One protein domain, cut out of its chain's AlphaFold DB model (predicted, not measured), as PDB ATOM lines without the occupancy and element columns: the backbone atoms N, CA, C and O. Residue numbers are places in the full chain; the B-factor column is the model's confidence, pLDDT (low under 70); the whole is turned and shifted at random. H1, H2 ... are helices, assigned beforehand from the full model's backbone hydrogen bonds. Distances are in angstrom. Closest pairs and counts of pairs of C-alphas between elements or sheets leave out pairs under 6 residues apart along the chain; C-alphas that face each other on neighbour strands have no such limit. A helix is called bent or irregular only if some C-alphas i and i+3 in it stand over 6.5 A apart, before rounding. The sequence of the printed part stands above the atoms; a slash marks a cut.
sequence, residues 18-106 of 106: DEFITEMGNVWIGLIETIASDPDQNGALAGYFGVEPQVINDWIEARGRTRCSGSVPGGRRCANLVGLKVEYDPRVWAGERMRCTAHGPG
ATOM      1  N   ASP A  18      98.058 117.337 176.509       83.75
ATOM      2  CA  ASP A  18      99.343 117.198 177.211       83.75
ATOM      3  C   ASP A  18     100.426 116.577 176.319       83.75
ATOM      4  O   ASP A  18     101.574 117.029 176.302       83.75
ATOM      5  N   GLU A  19     100.057 115.563 175.528       83.06
ATOM      6  CA  GLU A  19     100.941 114.985 174.513       83.06
ATOM      7  C   GLU A  19     101.319 116.036 173.470       83.06
ATOM      8  O   GLU A  19     102.486 116.144 173.104       83.06
ATOM      9  N   PHE A  20     100.354 116.849 173.036       84.44
ATOM     10  CA  PHE A  20     100.594 117.902 172.056       84.44
ATOM     11  C   PHE A  20     101.553 118.957 172.600       84.44
ATOM     12  O   PHE A  20     102.532 119.284 171.939       84.44
ATOM     13  N   ILE A  21     101.344 119.433 173.828       80.75
ATOM     14  CA  ILE A  21     102.242 120.393 174.483       80.75
ATOM     15  C   ILE A  21     103.650 119.806 174.636       80.75
ATOM     16  O   ILE A  21     104.630 120.499 174.373       80.75
ATOM     17  N   THR A  22     103.767 118.523 174.985       80.19
ATOM     18  CA  THR A  22     105.062 117.828 175.066       80.19
ATOM     19  C   THR A  22     105.747 117.745 173.699       80.19
ATOM     20  O   THR A  22     106.943 118.015 173.582       80.19
ATOM     21  N   GLU A  23     105.000 117.414 172.640       81.00
ATOM     22  CA  GLU A  23     105.503 117.425 171.262       81.00
ATOM     23  C   GLU A  23     105.985 118.827 170.858       81.00
ATOM     24  O   GLU A  23     107.077 118.951 170.304       81.00
ATOM     25  N   MET A  24     105.235 119.884 171.192       80.38
ATOM     26  CA  MET A  24     105.646 121.275 170.952       80.38
ATOM     27  C   MET A  24     106.879 121.655 171.781       80.38
ATOM     28  O   MET A  24     107.760 122.340 171.268       80.38
ATOM     29  N   GLY A  25     106.992 121.122 173.004       75.81
ATOM     30  CA  GLY A  25     108.196 121.077 173.852       75.81
ATOM     31  C   GLY A  25     109.452 120.773 173.072       75.81
ATOM     32  O   GLY A  25     110.407 121.548 173.064       75.81
ATOM     33  N   ASN A  26     109.407 119.660 172.355       74.94
ATOM     34  CA  ASN A  26     110.538 119.165 171.585       74.94
ATOM     35  C   ASN A  26     110.814 119.992 170.319       74.94
ATOM     36  O   ASN A  26     111.931 119.968 169.808       74.94
ATOM     37  N   VAL A  27     109.824 120.719 169.796       78.31
ATOM     38  CA  VAL A  27     109.998 121.602 168.629       78.31
ATOM     39  C   VAL A  27     110.554 122.964 169.050       78.31
ATOM     40  O   VAL A  27     111.376 123.545 168.341       78.31
ATOM     41  N   TRP A  28     110.144 123.472 170.210       79.69
ATOM     42  CA  TRP A  28     110.455 124.817 170.689       79.69
ATOM     43  C   TRP A  28     111.383 124.825 171.908       79.69
ATOM     44  O   TRP A  28     111.260 125.713 172.745       79.69
ATOM     45  N   ILE A  29     112.302 123.861 172.006       66.38
ATOM     46  CA  ILE A  29     113.127 123.512 173.186       66.38
ATOM     47  C   ILE A  29     113.590 124.702 174.062       66.38
ATOM     48  O   ILE A  29     113.574 124.578 175.278       66.38
ATOM     49  N   GLY A  30     113.940 125.869 173.501       65.00
ATOM     50  CA  GLY A  30     114.327 127.057 174.293       65.00
ATOM     51  C   GLY A  30     113.186 127.990 174.739       65.00
ATOM     52  O   GLY A  30     113.317 128.707 175.725       65.00
ATOM     53  N   LEU A  31     112.058 128.002 174.029       72.38
ATOM     54  CA  LEU A  31     110.887 128.825 174.352       72.38
ATOM     55  C   LEU A  31     110.106 128.247 175.537       72.38
ATOM     56  O   LEU A  31     109.588 128.990 176.369       72.38
ATOM     57  N   ILE A  32     110.031 126.918 175.623       70.31
ATOM     58  CA  ILE A  32     109.176 126.245 176.601       70.31
ATOM     59  C   ILE A  32     109.717 126.304 178.021       70.31
ATOM     60  O   ILE A  32     108.914 126.400 178.936       70.31
ATOM     61  N   GLU A  33     111.030 126.360 178.236       70.44
ATOM     62  CA  GLU A  33     111.576 126.536 179.591       70.44
ATOM     63  C   GLU A  33     111.195 127.898 180.187       70.44
ATOM     64  O   GLU A  33     110.813 127.989 181.354       70.44
ATOM     65  N   THR A  34     111.224 128.950 179.364       70.75
ATOM     66  CA  THR A  34     110.842 130.304 179.789       70.75
ATOM     67  C   THR A  34     109.340 130.379 180.055       70.75
ATOM     68  O   THR A  34     108.919 130.879 181.093       70.75
ATOM     69  N   ILE A  35     108.528 129.816 179.163       77.56
ATOM     70  CA  ILE A  35     107.069 129.824 179.305       77.56
ATOM     71  C   ILE A  35     106.598 128.920 180.443       77.56
ATOM     72  O   ILE A  35     105.707 129.311 181.183       77.56
ATOM     73  N   ALA A  36     107.207 127.749 180.641       74.38
ATOM     74  CA  ALA A  36     106.846 126.839 181.725       74.38
ATOM     75  C   ALA A  36     107.087 127.455 183.110       74.38
ATOM     76  O   ALA A  36     106.408 127.088 184.069       74.38
ATOM     77  N   SER A  37     108.036 128.393 183.209       78.94
ATOM     78  CA  SER A  37     108.308 129.151 184.433       78.94
ATOM     79  C   SER A  37     107.316 130.292 184.698       78.94
ATOM     80  O   SER A  37     107.308 130.835 185.804       78.94
ATOM     81  N   ASP A  38     106.471 130.644 183.722       83.81
ATOM     82  CA  ASP A  38     105.469 131.699 183.853       83.81
ATOM     83  C   ASP A  38     104.188 131.164 184.531       83.81
ATOM     84  O   ASP A  38     103.682 130.104 184.144       83.81
ATOM     85  N   PRO A  39     103.632 131.858 185.545       84.56
ATOM     86  CA  PRO A  39     102.363 131.469 186.165       84.56
ATOM     87  C   PRO A  39     101.158 131.551 185.207       84.56
ATOM     88  O   PRO A  39     100.162 130.869 185.448       84.56
ATOM     89  N   ASP A  40     101.238 132.344 184.135       87.62
ATOM     90  CA  ASP A  40     100.274 132.405 183.034       87.62
ATOM     91  C   ASP A  40     100.934 131.966 181.717       87.62
ATOM     92  O   ASP A  40     101.204 132.749 180.803       87.62
ATOM     93  N   GLN A  41     101.170 130.661 181.608       82.56
ATOM     94  CA  GLN A  41     101.803 130.044 180.439       82.56
ATOM     95  C   GLN A  41     101.074 130.374 179.125       82.56
ATOM     96  O   GLN A  41     101.710 130.589 178.091       82.56
ATOM     97  N   ASN A  42      99.739 130.450 179.157       83.50
ATOM     98  CA  ASN A  42      98.937 130.767 177.978       83.50
ATOM     99  C   ASN A  42      99.072 132.236 177.580       83.50
ATOM    100  O   ASN A  42      99.210 132.524 176.390       83.50
ATOM    101  N   GLY A  43      99.069 133.155 178.548       87.06
ATOM    102  CA  GLY A  43      99.362 134.568 178.321       87.06
ATOM    103  C   GLY A  43     100.775 134.792 177.783       87.06
ATOM    104  O   GLY A  43     100.955 135.537 176.818       87.06
ATOM    105  N   ALA A  44     101.771 134.087 178.322       86.94
ATOM    106  CA  ALA A  44     103.153 134.147 177.846       86.94
ATOM    107  C   ALA A  44     103.299 133.620 176.403       86.94
ATOM    108  O   ALA A  44     103.932 134.270 175.566       86.94
ATOM    109  N   LEU A  45     102.658 132.488 176.075       87.25
ATOM    110  CA  LEU A  45     102.594 131.949 174.707       87.25
ATOM    111  C   LEU A  45     101.924 132.935 173.753       87.25
ATOM    112  O   LEU A  45     102.454 133.225 172.680       87.25
ATOM    113  N   ALA A  46     100.773 133.467 174.153       89.38
ATOM    114  CA  ALA A  46     100.020 134.450 173.392       89.38
ATOM    115  C   ALA A  46     100.855 135.702 173.101       89.38
ATOM    116  O   ALA A  46     100.929 136.132 171.950       89.38
ATOM    117  N   GLY A  47     101.557 136.228 174.109       89.12
ATOM    118  CA  GLY A  47     102.464 137.365 173.971       89.12
ATOM    119  C   GLY A  47     103.627 137.091 173.018       89.12
ATOM    120  O   GLY A  47     103.902 137.907 172.140       89.12
ATOM    121  N   TYR A  48     104.270 135.924 173.125       87.88
ATOM    122  CA  TYR A  48     105.364 135.535 172.229       87.88
ATOM    123  C   TYR A  48     104.914 135.425 170.765       87.88
ATOM    124  O   TYR A  48     105.592 135.903 169.853       87.88
ATOM    125  N   PHE A  49     103.757 134.806 170.529       87.75
ATOM    126  CA  PHE A  49     103.202 134.640 169.189       87.75
ATOM    127  C   PHE A  49     102.419 135.874 168.700       87.75
ATOM    128  O   PHE A  49     102.077 135.951 167.523       87.75
ATOM    129  N   GLY A  50     102.141 136.867 169.544       91.50
ATOM    130  CA  GLY A  50     101.332 138.029 169.168       91.50
ATOM    131  C   GLY A  50      99.903 137.654 168.756       91.50
ATOM    132  O   GLY A  50      99.384 138.177 167.770       91.50
ATOM    133  N   VAL A  51      99.287 136.714 169.475       91.62
ATOM    134  CA  VAL A  51      97.888 136.286 169.288       91.62
ATOM    135  C   VAL A  51      97.115 136.444 170.589       91.62
ATOM    136  O   VAL A  51      97.705 136.582 171.653       91.62
ATOM    137  N   GLU A  52      95.789 136.387 170.523       92.25
ATOM    138  CA  GLU A  52      94.952 136.373 171.726       92.25
ATOM    139  C   GLU A  52      95.132 135.062 172.521       92.25
ATOM    140  O   GLU A  52      95.202 133.993 171.905       92.25
ATOM    141  N   PRO A  53      95.096 135.077 173.869       91.06
ATOM    142  CA  PRO A  53      95.168 133.860 174.692       91.06
ATOM    143  C   PRO A  53      94.141 132.790 174.315       91.06
ATOM    144  O   PRO A  53      94.438 131.595 174.332       91.06
ATOM    145  N   GLN A  54      92.946 133.204 173.885       91.75
ATOM    146  CA  GLN A  54      91.924 132.267 173.421       91.75
ATOM    147  C   GLN A  54      92.367 131.475 172.181       91.75
ATOM    148  O   GLN A  54      92.018 130.308 172.049       91.75
ATOM    149  N   VAL A  55      93.176 132.065 171.294       90.81
ATOM    150  CA  VAL A  55      93.717 131.362 170.119       90.81
ATOM    151  C   VAL A  55      94.655 130.235 170.542       90.81
ATOM    152  O   VAL A  55      94.614 129.170 169.932       90.81
ATOM    153  N   ILE A  56      95.458 130.441 171.591       90.75
ATOM    154  CA  ILE A  56      96.332 129.404 172.154       90.75
ATOM    155  C   ILE A  56      95.494 128.256 172.724       90.75
ATOM    156  O   ILE A  56      95.739 127.101 172.379       90.75
ATOM    157  N   ASN A  57      94.459 128.569 173.510       90.56
ATOM    158  CA  ASN A  57      93.536 127.566 174.053       90.56
ATOM    159  C   ASN A  57      92.874 126.742 172.943       90.56
ATOM    160  O   ASN A  57      92.895 125.513 172.980       90.56
ATOM    161  N   ASP A  58      92.322 127.417 171.934       88.88
ATOM    162  CA  ASP A  58      91.641 126.759 170.822       88.88
ATOM    163  C   ASP A  58      92.611 125.900 169.999       88.88
ATOM    164  O   ASP A  58      92.241 124.822 169.534       88.88
ATOM    165  N   TRP A  59      93.854 126.354 169.822       87.94
ATOM    166  CA  TRP A  59      94.899 125.631 169.100       87.94
ATOM    167  C   TRP A  59      95.355 124.373 169.849       87.94
ATOM    168  O   TRP A  59      95.445 123.306 169.233       87.94
ATOM    169  N   ILE A  60      95.574 124.465 171.166       87.31
ATOM    170  CA  ILE A  60      95.902 123.324 172.037       87.31
ATOM    171  C   ILE A  60      94.750 122.318 172.045       87.31
ATOM    172  O   ILE A  60      94.970 121.126 171.834       87.31
ATOM    173  N   GLU A  61      93.508 122.781 172.200       87.19
ATOM    174  CA  GLU A  61      92.331 121.908 172.182       87.19
ATOM    175  C   GLU A  61      92.133 121.270 170.802       87.19
ATOM    176  O   GLU A  61      91.797 120.091 170.665       87.19
ATOM    177  N   ALA A  62      92.412 122.006 169.730       82.69
ATOM    178  CA  ALA A  62      92.430 121.449 168.391       82.69
ATOM    179  C   ALA A  62      93.622 120.509 168.160       82.69
ATOM    180  O   ALA A  62      93.551 119.707 167.225       82.69
ATOM    181  N   ARG A  63      94.664 120.545 169.002       85.44
ATOM    182  CA  ARG A  63      95.967 119.883 168.800       85.44
ATOM    183  C   ARG A  63      96.568 120.272 167.447       85.44
ATOM    184  O   ARG A  63      96.914 119.413 166.644       85.44
ATOM    185  N   GLY A  64      96.503 121.564 167.116       80.81
ATOM    186  CA  GLY A  64      96.932 122.101 165.819       80.81
ATOM    187  C   GLY A  64      96.070 121.692 164.618       80.81
ATOM    188  O   GLY A  64      96.356 122.081 163.485       80.81
ATOM    189  N   ARG A  65      94.984 120.935 164.823       78.25
ATOM    190  CA  ARG A  65      94.170 120.413 163.719       78.25
ATOM    191  C   ARG A  65      93.255 121.492 163.164       78.25
ATOM    192  O   ARG A  65      92.583 122.216 163.891       78.25
ATOM    193  N   THR A  66      93.180 121.550 161.846       76.00
ATOM    194  CA  THR A  66      92.216 122.383 161.128       76.00
ATOM    195  C   THR A  66      91.033 121.519 160.719       76.00
ATOM    196  O   THR A  66      91.224 120.478 160.081       76.00
ATOM    197  N   ARG A  67      89.812 121.931 161.082       70.62
ATOM    198  CA  ARG A  67      88.586 121.208 160.724       70.62
ATOM    199  C   ARG A  67      87.689 122.083 159.870       70.62
ATOM    200  O   ARG A  67      87.221 123.128 160.301       70.62
ATOM    201  N   CYS A  68      87.379 121.599 158.675       72.19
ATOM    202  CA  CYS A  68      86.396 122.251 157.820       72.19
ATOM    203  C   CYS A  68      84.995 122.225 158.463       72.19
ATOM    204  O   CYS A  68      84.498 121.157 158.827       72.19
ATOM    205  N   SER A  69      84.329 123.383 158.527       71.25
ATOM    206  CA  SER A  69      82.933 123.526 158.977       71.25
ATOM    207  C   SER A  69      81.898 123.105 157.925       71.25
ATOM    208  O   SER A  69      80.758 122.806 158.271       71.25
ATOM    209  N   GLY A  70      82.291 123.057 156.648       71.12
ATOM    210  CA  GLY A  70      81.424 122.671 155.535       71.12
ATOM    211  C   GLY A  70      80.959 121.209 155.550       71.12
ATOM    212  O   GLY A  70      81.488 120.352 156.266       71.12
ATOM    213  N   SER A  71      79.994 120.917 154.682       75.75
ATOM    214  CA  SER A  71      79.410 119.587 154.489       75.75
ATOM    215  C   SER A  71      79.594 119.121 153.052       75.75
ATOM    216  O   SER A  71      79.458 119.904 152.117       75.75
ATOM    217  N   VAL A  72      79.870 117.831 152.867       71.50
ATOM    218  CA  VAL A  72      79.935 117.231 151.527       71.50
ATOM    219  C   VAL A  72      78.525 116.966 150.979       71.50
ATOM    220  O   VAL A  72      77.589 116.791 151.770       71.50
ATOM    221  N   PRO A  73      78.350 116.857 149.646       62.44
ATOM    222  CA  PRO A  73      77.098 116.394 149.052       62.44
ATOM    223  C   PRO A  73      76.671 115.058 149.681       62.44
ATOM    224  O   PRO A  73      77.421 114.079 149.667       62.44
ATOM    225  N   GLY A  74      75.498 115.051 150.318       69.94
ATOM    226  CA  GLY A  74      75.029 113.962 151.187       69.94
ATOM    227  C   GLY A  74      74.961 114.309 152.682       69.94
ATOM    228  O   GLY A  74      74.705 113.421 153.488       69.94
ATOM    229  N   GLY A  75      75.208 115.566 153.070       69.88
ATOM    230  CA  GLY A  75      74.916 116.095 154.415       69.88
ATOM    231  C   GLY A  75      75.904 115.693 155.515       69.88
ATOM    232  O   GLY A  75      75.761 116.105 156.663       69.88
ATOM    233  N   ARG A  76      76.931 114.908 155.182       74.25
ATOM    234  CA  ARG A  76      77.990 114.533 156.124       74.25
ATOM    235  C   ARG A  76      78.950 115.704 156.321       74.25
ATOM    236  O   ARG A  76      79.295 116.387 155.355       74.25
ATOM    237  N   ARG A  77      79.436 115.892 157.553       69.69
ATOM    238  CA  ARG A  77      80.490 116.878 157.839       69.69
ATOM    239  C   ARG A  77      81.743 116.575 157.024       69.69
ATOM    240  O   ARG A  77      82.114 115.413 156.850       69.69
ATOM    241  N   CYS A  78      82.392 117.625 156.533       71.94
ATOM    242  CA  CYS A  78      83.650 117.498 155.821       71.94
ATOM    243  C   CYS A  78      84.708 116.866 156.735       71.94
ATOM    244  O   CYS A  78      85.030 117.392 157.798       71.94
ATOM    245  N   ALA A  79      85.266 115.737 156.303       66.31
ATOM    246  CA  ALA A  79      86.304 115.017 157.039       66.31
ATOM    247  C   ALA A  79      87.710 115.600 156.814       66.31
ATOM    248  O   ALA A  79      88.698 114.934 157.106       66.31
ATOM    249  N   ASN A  80      87.812 116.818 156.265       65.56
ATOM    250  CA  ASN A  80      89.094 117.469 156.046       65.56
ATOM    251  C   ASN A  80      89.687 117.866 157.404       65.56
ATOM    252  O   ASN A  80      89.357 118.914 157.957       65.56
ATOM    253  N   LEU A  81      90.504 116.961 157.936       60.66
ATOM    254  CA  LEU A  81      91.480 117.189 158.986       60.66
ATOM    255  C   LEU A  81      92.772 117.530 158.262       60.66
ATOM    256  O   LEU A  81      93.501 116.645 157.816       60.66
ATOM    257  N   VAL A  82      92.999 118.819 158.044       58.94
ATOM    258  CA  VAL A  82      94.252 119.260 157.440       58.94
ATOM    259  C   VAL A  82      95.292 119.234 158.545       58.94
ATOM    260  O   VAL A  82      95.412 120.190 159.305       58.94
ATOM    261  N   GLY A  83      95.990 118.105 158.662       54.25
ATOM    262  CA  GLY A  83      97.233 118.034 159.413       54.25
ATOM    263  C   GLY A  83      98.364 118.534 158.525       54.25
ATOM    264  O   GLY A  83      98.961 117.769 157.770       54.25
ATOM    265  N   LEU A  84      98.550 119.850 158.481       52.28
ATOM    266  CA  LEU A  84      99.689 120.471 157.807       52.28
ATOM    267  C   LEU A  84     100.718 120.876 158.860       52.28
ATOM    268  O   LEU A  84     100.373 121.086 160.014       52.28
ATOM    269  N   LYS A  85     101.951 121.147 158.412       51.03
ATOM    270  CA  LYS A  85     103.022 121.842 159.165       51.03
ATOM    271  C   LYS A  85     102.573 123.093 159.954       51.03
ATOM    272  O   LYS A  85     103.321 123.590 160.781       51.03
ATOM    273  N   VAL A  86     101.374 123.597 159.665       56.34
ATOM    274  CA  VAL A  86     100.618 124.630 160.384       56.34
ATOM    275  C   VAL A  86     100.364 124.270 161.859       56.34
ATOM    276  O   VAL A  86     100.166 125.162 162.674       56.34
ATOM    277  N   GLU A  87     100.414 122.985 162.221       68.12
ATOM    278  CA  GLU A  87     100.238 122.494 163.594       68.12
ATOM    279  C   GLU A  87     101.214 123.115 164.597       68.12
ATOM    280  O   GLU A  87     100.835 123.262 165.748       68.12
ATOM    281  N   TYR A  88     102.414 123.520 164.168       75.50
ATOM    282  CA  TYR A  88     103.502 123.973 165.044       75.50
ATOM    283  C   TYR A  88     103.601 125.499 165.200       75.50
ATOM    284  O   TYR A  88     104.608 125.985 165.712       75.50
ATOM    285  N   ASP A  89     102.629 126.273 164.708       84.81
ATOM    286  CA  ASP A  89     102.592 127.728 164.904       84.81
ATOM    287  C   ASP A  89     101.135 128.206 165.069       84.81
ATOM    288  O   ASP A  89     100.378 128.211 164.088       84.81
ATOM    289  N   PRO A  90     100.720 128.641 166.274       87.44
ATOM    290  CA  PRO A  90      99.343 129.055 166.535       87.44
ATOM    291  C   PRO A  90      98.898 130.261 165.692       87.44
ATOM    292  O   PRO A  90      97.705 130.401 165.418       87.44
ATOM    293  N   ARG A  91      99.823 131.108 165.218       88.69
ATOM    294  CA  ARG A  91      99.511 132.262 164.352       88.69
ATOM    295  C   ARG A  91      99.071 131.799 162.977       88.69
ATOM    296  O   ARG A  91      98.049 132.239 162.452       88.69
ATOM    297  N   VAL A  92      99.854 130.888 162.401       85.19
ATOM    298  CA  VAL A  92      99.572 130.306 161.087       85.19
ATOM    299  C   VAL A  92      98.307 129.462 161.179       85.19
ATOM    300  O   VAL A  92      97.432 129.573 160.322       85.19
ATOM    301  N   TRP A  93      98.164 128.681 162.253       86.00
ATOM    302  CA  TRP A  93      96.954 127.913 162.509       86.00
ATOM    303  C   TRP A  93      95.716 128.797 162.586       86.00
ATOM    304  O   TRP A  93      94.728 128.495 161.926       86.00
ATOM    305  N   ALA A  94      95.762 129.924 163.298       85.94
ATOM    306  CA  ALA A  94      94.614 130.817 163.415       85.94
ATOM    307  C   ALA A  94      94.108 131.334 162.058       85.94
ATOM    308  O   ALA A  94      92.896 131.413 161.851       85.94
ATOM    309  N   GLY A  95      95.018 131.641 161.126       82.44
ATOM    310  CA  GLY A  95      94.667 132.078 159.768       82.44
ATOM    311  C   GLY A  95      94.127 130.958 158.873       82.44
ATOM    312  O   GLY A  95      93.376 131.213 157.934       82.44
ATOM    313  N   GLU A  96      94.475 129.709 159.170       78.62
ATOM    314  CA  GLU A  96      94.187 128.547 158.327       78.62
ATOM    315  C   GLU A  96      93.117 127.617 158.929       78.62
ATOM    316  O   GLU A  96      92.626 126.733 158.229       78.62
ATOM    317  N   ARG A  97      92.690 127.828 160.186       76.19
ATOM    318  CA  ARG A  97      91.817 126.920 160.967       76.19
ATOM    319  C   ARG A  97      90.446 126.624 160.353       76.19
ATOM    320  O   ARG A  97      89.793 125.665 160.765       76.19
ATOM    321  N   MET A  98      90.024 127.410 159.361       72.38
ATOM    322  CA  MET A  98      88.779 127.225 158.600       72.38
ATOM    323  C   MET A  98      89.003 126.724 157.166       72.38
ATOM    324  O   MET A  98      88.041 126.488 156.433       72.38
ATOM    325  N   ARG A  99      90.254 126.554 156.730       69.19
ATOM    326  CA  ARG A  99      90.565 126.251 155.334       69.19
ATOM    327  C   ARG A  99      90.121 124.847 154.953       69.19
ATOM    328  O   ARG A  99      90.425 123.846 155.607       69.19
ATOM    329  N   CYS A 100      89.472 124.757 153.800       69.25
ATOM    330  CA  CYS A 100      89.156 123.495 153.166       69.25
ATOM    331  C   CYS A 100      89.673 123.462 151.729       69.25
ATOM    332  O   CYS A 100      89.364 124.329 150.921       69.25
ATOM    333  N   THR A 101      90.398 122.408 151.356       64.19
ATOM    334  CA  THR A 101      90.797 122.195 149.954       64.19
ATOM    335  C   THR A 101      89.607 121.863 149.049       64.19
ATOM    336  O   THR A 101      89.703 122.023 147.836       64.19
ATOM    337  N   ALA A 102      88.489 121.403 149.626       63.44
ATOM    338  CA  ALA A 102      87.254 121.096 148.907       63.44
ATOM    339  C   ALA A 102      86.230 122.247 148.912       63.44
ATOM    340  O   ALA A 102      85.505 122.388 147.934       63.44
ATOM    341  N   HIS A 103      86.168 123.052 149.979       66.88
ATOM    342  CA  HIS A 103      85.177 124.131 150.132       66.88
ATOM    343  C   HIS A 103      85.769 125.548 150.015       66.88
ATOM    344  O   HIS A 103      85.012 126.508 150.014       66.88
ATOM    345  N   GLY A 104      87.091 125.685 149.866       58.12
ATOM    346  CA  GLY A 104      87.774 126.983 149.856       58.12
ATOM    347  C   GLY A 104      88.053 127.526 151.266       58.12
ATOM    348  O   GLY A 104      87.928 126.780 152.247       58.12
ATOM    349  N   PRO A 105      88.500 128.791 151.387       56.88
ATOM    350  CA  PRO A 105      88.450 129.500 152.662       56.88
ATOM    351  C   PRO A 105      86.985 129.602 153.110       56.88
ATOM    352  O   PRO A 105      86.121 129.954 152.305       56.88
ATOM    353  N   GLY A 106      86.723 129.185 154.350       51.00
ATOM    354  CA  GLY A 106      85.401 129.251 154.976       51.00
ATOM    355  C   GLY A 106      85.041 130.647 155.453       51.00
ATOM    356  O   GLY A 106      85.978 131.431 155.721       51.00
TER     357      GLY A 106
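This is residues 18 to 106 of the 106 residues of an uncharacterized protein of Brevundimonas sp (UniProt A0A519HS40). Four short helices, H1 to H4, follow one another round a loose, open ring at one end of the model; H6 packs crosswise on H4 near the middle, with little H5 at its corner. A long loop, residues 63 to 84, runs out from H4 to the other end at Gly 74 and folds back to H5, and the tail, residues 97 to 106, runs beside part of it. The printed part has 89 residues, with six named helices in the order H1 H2 H3 H4 H5 H6 and no named strand; the class is all helix. It is only just loose, close to compact, with a radius of gyration of the C-alphas of 14.7 A, and its outline is a rod with spans of 49 by 22 by 17 A.

H1, residues 18 to 27, begins with C-alpha 18 at (99.343, 117.198, 177.211) and is 14.4 A long from first to last C-alpha. H2 is residues 29 to 36, 11.1 A, and H3 is residues 41 to 49, 12.2 A. H4, residues 53 to 62, is 14.2 A long and ends with C-alpha 62 at (92.430, 121.449, 168.391). H5, residues 85 to 88, is neither bent nor irregular, but only just: C-alphas 85 and 88 are 6.3 A apart. H6, residues 90 to 96, is 9.7 A long and ends with C-alpha 96 at (94.187, 128.547, 158.327).

H1 is close to but not clearly touching H2, with the closest C-alphas, of Gly 25 and Ile 32, 5.9 A apart. H1 and H4 are also close but not clearly touching, about perpendicular at 74 degrees; their closest C-alphas, of Phe 20 and Ile 60, are 7.2 A apart. H2 and H3 only just touch, with 3 pairs of C-alphas within 8 A, and only at the corner; the closest are those of Ile 35 and Gln 41, 5.4 A. H3 and H4 touch, about perpendicular at 79 degrees, closest at the C-alphas of Ala 46 and Pro 53, 5.1 A. H4 and H6 touch, only just about perpendicular at 72 degrees, closest at the C-alphas of Trp 59 and Pro 90, 6.2 A. H5 and H6 touch only at the corner, with the C-alphas of Val 86 and Trp 93 closest at 5.4 A. Among the pairs that are apart are H1 and H3, and H2 and H6. Every O i to N i+4 pair is within hydrogen-bond range in H1, H3, H4 and H6, against 2 of 4 in H2; H5 is too short for such a pair.

The two C-alphas farthest apart, of Ser 37 and Gly 74, are 49.4 A apart. The printed part has no cut and ends at Gly 106, the chain's last residue. The link from H4 to H5 is long, 22 residues; within it residues 66 to 67 pair with residues 81 to 82, antiparallel. The other links are tight. The mean pLDDT of the printed part is 76.8; residues 29 to 30, 73 to 75, 77, 79 to 87 and 99 to 106 are under 70.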